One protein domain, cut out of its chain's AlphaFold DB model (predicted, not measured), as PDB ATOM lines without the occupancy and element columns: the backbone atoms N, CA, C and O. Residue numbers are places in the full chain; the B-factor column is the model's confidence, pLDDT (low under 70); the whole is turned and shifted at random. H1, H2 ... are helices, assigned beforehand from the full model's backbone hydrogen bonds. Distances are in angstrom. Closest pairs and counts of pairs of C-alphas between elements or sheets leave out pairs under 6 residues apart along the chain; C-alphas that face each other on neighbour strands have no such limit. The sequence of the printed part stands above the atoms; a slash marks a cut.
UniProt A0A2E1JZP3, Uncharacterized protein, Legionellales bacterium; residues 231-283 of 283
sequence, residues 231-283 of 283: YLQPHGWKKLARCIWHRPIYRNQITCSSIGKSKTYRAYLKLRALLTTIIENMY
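This is residues 231 to 283 of the 283 residues of an uncharacterized protein of Legionellales bacterium (UniProt A0A2E1JZP3). One long straight helix, H2, has a single-turn helix, H1, packed on its middle, and a wide loop, residues 241 to 262, that runs out from H1 to a far turn near His 246 and folds back to the beginning of H2. The longest axis runs from that far turn to the last turn of H2. The printed part has 53 residues with two named helices, in the order H1, H2, and no named strand; the class is all helix, though under half of the residues, 24 of 53, are in named elements. The whole is only just compact, close to loose, with a radius of gyration of the C-alphas of 11.8 A, and it spans 36 by 25 by 19 A.

Look first at H2, residues 263 to 282, in which every O i to N i+4 pair is within hydrogen-bond range. H1, residues 237 to 240, touches H2, and of H2 residues 266 to 273 alone touch H1. Their closest C-alphas are those of Trp 237 and Lys 270, 4.8 A apart, and the centres are 8.2 A apart. H1 is too short for an O i to N i+4 pair; its one O i to N i+3 pair is within range.

Find C-alpha 263 at (-3.894, -18.061, -40.156); from there H2 runs 29.2 A to C-alpha 282 at (16.148, -39.256, -39.073). Then find C-alpha 237 at (7.917, -21.805, -40.361), where H1 begins; it ends at C-alpha 240, 5.7 A away.

The two C-alphas farthest apart are those of His 246 and Met 282, at 35.8 A. The link from H1 to H2 is long, with 22 residues, and the printed part has no cut. It ends at residue 283, the chain's last residue. The mean pLDDT of the printed part is 91.2, and one residue, Tyr 283, is under 70.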
ATOM      1  N   TYR A 231      12.898 -19.512 -36.511       91.00
ATOM      2  CA  TYR A 231      13.577 -20.569 -37.276       91.00
ATOM      3  C   TYR A 231      14.307 -21.610 -36.405       91.00
ATOM      4  O   TYR A 231      14.587 -22.698 -36.897       91.00
ATOM      5  N   LEU A 232      14.565 -21.309 -35.124       88.44
ATOM      6  CA  LEU A 232      15.159 -22.243 -34.156       88.44
ATOM      7  C   LEU A 232      14.116 -23.167 -33.505       88.44
ATOM      8  O   LEU A 232      14.474 -24.112 -32.809       88.44
ATOM      9  N   GLN A 233      12.823 -22.897 -33.697       88.69
ATOM     10  CA  GLN A 233      11.746 -23.706 -33.125       88.69
ATOM     11  C   GLN A 233      11.430 -24.908 -34.038       88.69
ATOM     12  O   GLN A 233      11.445 -24.758 -35.267       88.69
ATOM     13  N   PRO A 234      11.063 -26.089 -33.497       86.75
ATOM     14  CA  PRO A 234      10.713 -27.264 -34.306       86.75
ATOM     15  C   PRO A 234       9.613 -26.991 -35.346       86.75
ATOM     16  O   PRO A 234       9.786 -27.274 -36.525       86.75
ATOM     17  N   HIS A 235       8.539 -26.304 -34.953       91.25
ATOM     18  CA  HIS A 235       7.435 -25.886 -35.834       91.25
ATOM     19  C   HIS A 235       7.647 -24.488 -36.459       91.25
ATOM     20  O   HIS A 235       6.709 -23.798 -36.864       91.25
ATOM     21  N   GLY A 236       8.878 -23.987 -36.438       92.88
ATOM     22  CA  GLY A 236       9.245 -22.643 -36.853       92.88
ATOM     23  C   GLY A 236       9.201 -22.422 -38.359       92.88
ATOM     24  O   GLY A 236      10.196 -22.673 -39.028       92.88
ATOM     25  N   TRP A 237       8.091 -21.920 -38.907       94.25
ATOM     26  CA  TRP A 237       7.917 -21.805 -40.361       94.25
ATOM     27  C   TRP A 237       8.978 -20.963 -41.088       94.25
ATOM     28  O   TRP A 237       9.224 -21.194 -42.272       94.25
ATOM     29  N   LYS A 238       9.646 -20.019 -40.408       93.75
ATOM     30  CA  LYS A 238      10.726 -19.226 -41.014       93.75
ATOM     31  C   LYS A 238      11.920 -20.076 -41.462       93.75
ATOM     32  O   LYS A 238      12.674 -19.606 -42.302       93.75
ATOM     33  N   LYS A 239      12.065 -21.328 -41.010       93.25
ATOM     34  CA  LYS A 239      13.060 -22.269 -41.566       93.25
ATOM     35  C   LYS A 239      12.801 -22.653 -43.027       93.25
ATOM     36  O   LYS A 239      13.674 -23.190 -43.688       93.25
ATOM     37  N   LEU A 240      11.599 -22.387 -43.533       94.62
ATOM     38  CA  LEU A 240      11.246 -22.580 -44.940       94.62
ATOM     39  C   LEU A 240      11.376 -21.283 -45.747       94.62
ATOM     40  O   LEU A 240      11.259 -21.305 -46.972       94.62
ATOM     41  N   ALA A 241      11.570 -20.149 -45.070       95.44
ATOM     42  CA  ALA A 241      11.528 -18.839 -45.688       95.44
ATOM     43  C   ALA A 241      12.906 -18.411 -46.200       95.44
ATOM     44  O   ALA A 241      13.884 -18.408 -45.450       95.44
ATOM     45  N   ARG A 242      12.950 -17.982 -47.462       95.62
ATOM     46  CA  ARG A 242      14.131 -17.393 -48.102       95.62
ATOM     47  C   ARG A 242      13.863 -15.927 -48.400       95.62
ATOM     48  O   ARG A 242      12.815 -15.576 -48.943       95.62
ATOM     49  N   CYS A 243      14.815 -15.079 -48.043       95.56
ATOM     50  CA  CYS A 243      14.748 -13.657 -48.336       95.56
ATOM     51  C   CYS A 243      14.789 -13.394 -49.847       95.56
ATOM     52  O   CYS A 243      15.448 -14.112 -50.591       95.56
ATOM     53  N   ILE A 244      14.069 -12.361 -50.275       95.50
ATOM     54  CA  ILE A 244      14.002 -11.893 -51.663       95.50
ATOM     55  C   ILE A 244      14.749 -10.566 -51.756       95.50
ATOM     56  O   ILE A 244      14.496  -9.686 -50.935       95.50
ATOM     57  N   TRP A 245      15.662 -10.412 -52.716       95.38
ATOM     58  CA  TRP A 245      16.362  -9.137 -52.878       95.38
ATOM     59  C   TRP A 245      15.471  -8.084 -53.535       95.38
ATOM     60  O   TRP A 245      15.057  -7.148 -52.861       95.38
ATOM     61  N   HIS A 246      15.131  -8.282 -54.813       92.62
ATOM     62  CA  HIS A 246      14.123  -7.491 -55.532       92.62
ATOM     63  C   HIS A 246      12.983  -8.368 -56.029       92.62
ATOM     64  O   HIS A 246      11.819  -7.998 -55.911       92.62
ATOM     65  N   ARG A 247      13.311  -9.548 -56.570       93.94
ATOM     66  CA  ARG A 247      12.348 -10.496 -57.145       93.94
ATOM     67  C   ARG A 247      12.652 -11.928 -56.695       93.94
ATOM     68  O   ARG A 247      13.825 -12.239 -56.470       93.94
ATOM     69  N   PRO A 248      11.631 -12.796 -56.550       94.56
ATOM     70  CA  PRO A 248      11.842 -14.200 -56.215       94.56
ATOM     71  C   PRO A 248      12.791 -14.881 -57.207       94.56
ATOM     72  O   PRO A 248      12.683 -14.657 -58.410       94.56
ATOM     73  N   ILE A 249      13.672 -15.743 -56.699       94.38
ATOM     74  CA  ILE A 249      14.520 -16.615 -57.529       94.38
ATOM     75  C   ILE A 249      13.753 -17.890 -57.897       94.38
ATOM     76  O   ILE A 249      13.855 -18.398 -59.009       94.38
ATOM     77  N   TYR A 250      12.917 -18.376 -56.974       91.19
ATOM     78  CA  TYR A 250      12.107 -19.576 -57.163       91.19
ATOM     79  C   TYR A 250      10.618 -19.233 -57.266       91.19
ATOM     80  O   TYR A 250      10.110 -18.410 -56.503       91.19
ATOM     81  N   ARG A 251       9.885 -19.946 -58.133       88.56
ATOM     82  CA  ARG A 251       8.437 -19.744 -58.359       88.56
ATOM     83  C   ARG A 251       7.603 -19.776 -57.070       88.56
ATOM     84  O   ARG A 251       6.696 -18.972 -56.908       88.56
ATOM     85  N   ASN A 252       7.937 -20.676 -56.143       87.56
ATOM     86  CA  ASN A 252       7.202 -20.890 -54.889       87.56
ATOM     87  C   ASN A 252       8.010 -20.448 -53.655       87.56
ATOM     88  O   ASN A 252       7.934 -21.071 -52.591       87.56
ATOM     89  N   GLN A 253       8.840 -19.411 -53.800       93.38
ATOM     90  CA  GLN A 253       9.679 -18.921 -52.712       93.38
ATOM     91  C   GLN A 253       8.830 -18.343 -51.570       93.38
ATOM     92  O   GLN A 253       8.108 -17.361 -51.726       93.38
ATOM     93  N   ILE A 254       8.948 -18.936 -50.381       94.31
ATOM     94  CA  ILE A 254       8.259 -18.443 -49.188       94.31
ATOM     95  C   ILE A 254       9.012 -17.222 -48.657       94.31
ATOM     96  O   ILE A 254      10.144 -17.336 -48.184       94.31
ATOM     97  N   THR A 255       8.366 -16.058 -48.698       93.56
ATOM     98  CA  THR A 255       8.926 -14.806 -48.168       93.56
ATOM     99  C   THR A 255       9.011 -14.838 -46.641       93.56
ATOM    100  O   THR A 255       8.172 -15.452 -45.973       93.56
ATOM    101  N   CYS A 256       9.990 -14.139 -46.057       92.31
ATOM    102  CA  CYS A 256      10.190 -14.106 -44.601       92.31
ATOM    103  C   CYS A 256       9.215 -13.179 -43.847       92.31
ATOM    104  O   CYS A 256       9.178 -13.196 -42.610       92.31
ATOM    105  N   SER A 257       8.413 -12.393 -44.572       91.56
ATOM    106  CA  SER A 257       7.371 -11.536 -44.003       91.56
ATOM    107  C   SER A 257       6.183 -12.356 -43.520       91.56
ATOM    108  O   SER A 257       5.762 -13.302 -44.177       91.56
ATOM    109  N   SER A 258       5.619 -12.014 -42.367       87.81
ATOM    110  CA  SER A 258       4.346 -12.588 -41.917       87.81
ATOM    111  C   SER A 258       3.125 -11.857 -42.477       87.81
ATOM    112  O   SER A 258       2.016 -12.368 -42.333       87.81
ATOM    113  N   ILE A 259       3.318 -10.680 -43.080       87.06
ATOM    114  CA  ILE A 259       2.245  -9.844 -43.626       87.06
ATOM    115  C   ILE A 259       1.607 -10.566 -44.819       87.06
ATOM    116  O   ILE A 259       2.282 -11.283 -45.558       87.06
ATOM    117  N   GLY A 260       0.281 -10.464 -44.933       84.75
ATOM    118  CA  GLY A 260      -0.505 -11.121 -45.984       84.75
ATOM    119  C   GLY A 260      -0.684 -12.639 -45.825       84.75
ATOM    120  O   GLY A 260      -1.454 -13.243 -46.564       84.75
ATOM    121  N   LYS A 261      -0.029 -13.292 -44.852       91.31
ATOM    122  CA  LYS A 261      -0.194 -14.737 -44.618       91.31
ATOM    123  C   LYS A 261      -1.387 -15.011 -43.696       91.31
ATOM    124  O   LYS A 261      -1.345 -14.705 -42.499       91.31
ATOM    125  N   SER A 262      -2.424 -15.662 -44.231       93.62
ATOM    126  CA  SER A 262      -3.598 -16.087 -43.456       93.62
ATOM    127  C   SER A 262      -3.218 -17.005 -42.280       93.62
ATOM    128  O   SER A 262      -2.129 -17.592 -42.231       93.62
ATOM    129  N   LYS A 263      -4.108 -17.137 -41.287       92.75
ATOM    130  CA  LYS A 263      -3.894 -18.061 -40.156       92.75
ATOM    131  C   LYS A 263      -3.754 -19.512 -40.638       92.75
ATOM    132  O   LYS A 263      -2.841 -20.201 -40.190       92.75
ATOM    133  N   THR A 264      -4.596 -19.933 -41.584       94.38
ATOM    134  CA  THR A 264      -4.575 -21.279 -42.179       94.38
ATOM    135  C   THR A 264      -3.273 -21.543 -42.927       94.38
ATOM    136  O   THR A 264      -2.626 -22.561 -42.692       94.38
ATOM    137  N   TYR A 265      -2.804 -20.586 -43.732       94.62
ATOM    138  CA  TYR A 265      -1.533 -20.724 -44.437       94.62
ATOM    139  C   TYR A 265      -0.346 -20.795 -43.467       94.62
ATOM    140  O   TYR A 265       0.540 -21.631 -43.623       94.62
ATOM    141  N   ARG A 266      -0.340 -19.986 -42.399       92.06
ATOM    142  CA  ARG A 266       0.691 -20.088 -41.350       92.06
ATOM    143  C   ARG A 266       0.654 -21.434 -40.626       92.06
ATOM    144  O   ARG A 266       1.721 -21.954 -40.314       92.06
ATOM    145  N   ALA A 267      -0.525 -21.998 -40.365       94.19
ATOM    146  CA  ALA A 267      -0.654 -23.329 -39.773       94.19
ATOM    147  C   ALA A 267      -0.076 -24.412 -40.700       94.19
ATOM    148  O   ALA A 267       0.754 -25.205 -40.259       94.19
ATOM    149  N   TYR A 268      -0.408 -24.361 -41.994       95.81
ATOM    150  CA  TYR A 268       0.184 -25.231 -43.014       95.81
ATOM    151  C   TYR A 268       1.718 -25.133 -43.036       95.81
ATOM    152  O   TYR A 268       2.412 -26.149 -42.987       95.81
ATOM    153  N   LEU A 269       2.272 -23.916 -43.026       95.81
ATOM    154  CA  LEU A 269       3.723 -23.730 -43.015       95.81
ATOM    155  C   LEU A 269       4.384 -24.251 -41.727       95.81
ATOM    156  O   LEU A 269       5.495 -24.776 -41.790       95.81
ATOM    157  N   LYS A 270       3.725 -24.124 -40.566       95.00
ATOM    158  CA  LYS A 270       4.210 -24.698 -39.299       95.00
ATOM    159  C   LYS A 270       4.239 -26.227 -39.350       95.00
ATOM    160  O   LYS A 270       5.237 -26.811 -38.937       95.00
ATOM    161  N   LEU A 271       3.191 -26.859 -39.887       95.62
ATOM    162  CA  LEU A 271       3.133 -28.314 -40.067       95.62
ATOM    163  C   LEU A 271       4.238 -28.793 -41.015       95.62
ATOM    164  O   LEU A 271       5.002 -29.690 -40.675       95.62
ATOM    165  N   ARG A 272       4.394 -28.133 -42.169       95.25
ATOM    166  CA  ARG A 272       5.465 -28.444 -43.125       95.25
ATOM    167  C   ARG A 272       6.858 -28.290 -42.502       95.25
ATOM    168  O   ARG A 272       7.735 -29.114 -42.748       95.25
ATOM    169  N   ALA A 273       7.065 -27.256 -41.686       93.75
ATOM    170  CA  ALA A 273       8.322 -27.041 -40.973       93.75
ATOM    171  C   ALA A 273       8.599 -28.138 -39.935       93.75
ATOM    172  O   ALA A 273       9.738 -28.585 -39.829       93.75
ATOM    173  N   LEU A 274       7.568 -28.596 -39.215       93.38
ATOM    174  CA  LEU A 274       7.683 -29.708 -38.273       93.38
ATOM    175  C   LEU A 274       8.070 -31.008 -38.990       93.38
ATOM    176  O   LEU A 274       9.035 -31.647 -38.586       93.38
ATOM    177  N   LEU A 275       7.380 -31.349 -40.085       92.81
ATOM    178  CA  LEU A 275       7.700 -32.526 -40.902       92.81
ATOM    179  C   LEU A 275       9.140 -32.478 -41.423       92.81
ATOM    180  O   LEU A 275       9.857 -33.470 -41.344       92.81
ATOM    181  N   THR A 276       9.586 -31.307 -41.887       89.75
ATOM    182  CA  THR A 276      10.971 -31.110 -42.341       89.75
ATOM    183  C   THR A 276      11.968 -31.414 -41.222       89.75
ATOM    184  O   THR A 276      12.941 -32.117 -41.452       89.75
ATOM    185  N   THR A 277      11.709 -30.943 -39.999       87.19
ATOM    186  CA  THR A 277      12.580 -31.206 -38.843       87.19
ATOM    187  C   THR A 277      12.563 -32.661 -38.393       87.19
ATOM    188  O   THR A 277      13.604 -33.170 -37.998       87.19
ATOM    189  N   ILE A 278      11.418 -33.345 -38.465       89.06
ATOM    190  CA  ILE A 278      11.348 -34.782 -38.168       89.06
ATOM    191  C   ILE A 278      12.225 -35.554 -39.156       89.06
ATOM    192  O   ILE A 278      13.089 -36.309 -38.725       89.06
ATOM    193  N   ILE A 279      12.063 -35.298 -40.458       87.88
ATOM    194  CA  ILE A 279      12.866 -35.935 -41.510       87.88
ATOM    195  C   ILE A 279      14.357 -35.648 -41.292       87.88
ATOM    196  O   ILE A 279      15.173 -36.552 -41.375       87.88
ATOM    197  N   GLU A 280      14.724 -34.409 -40.968       83.69
ATOM    198  CA  GLU A 280      16.118 -34.024 -40.711       83.69
ATOM    199  C   GLU A 280      16.744 -34.683 -39.481       83.69
ATOM    200  O   GLU A 280      17.961 -34.765 -39.431       83.69
ATOM    201  N   ASN A 281      15.956 -35.114 -38.495       81.81
ATOM    202  CA  ASN A 281      16.475 -35.830 -37.328       81.81
ATOM    203  C   ASN A 281      16.599 -37.342 -37.574       81.81
ATOM    204  O   ASN A 281      17.187 -38.038 -36.752       81.81
ATOM    205  N   MET A 282      16.027 -37.852 -38.669       81.56
ATOM    206  CA  MET A 282      16.148 -39.256 -39.073       81.56
ATOM    207  C   MET A 282      17.419 -39.536 -39.894       81.56
ATOM    208  O   MET A 282      17.759 -40.705 -40.059       81.56
ATOM    209  N   TYR A 283      18.097 -38.494 -40.397       63.50
ATOM    210  CA  TYR A 283      19.293 -38.566 -41.252       63.50
ATOM    211  C   TYR A 283      20.418 -37.669 -40.732       63.50
ATOM    212  O   TYR A 283      21.575 -38.134 -40.703       63.50
TER     213      TYR A 283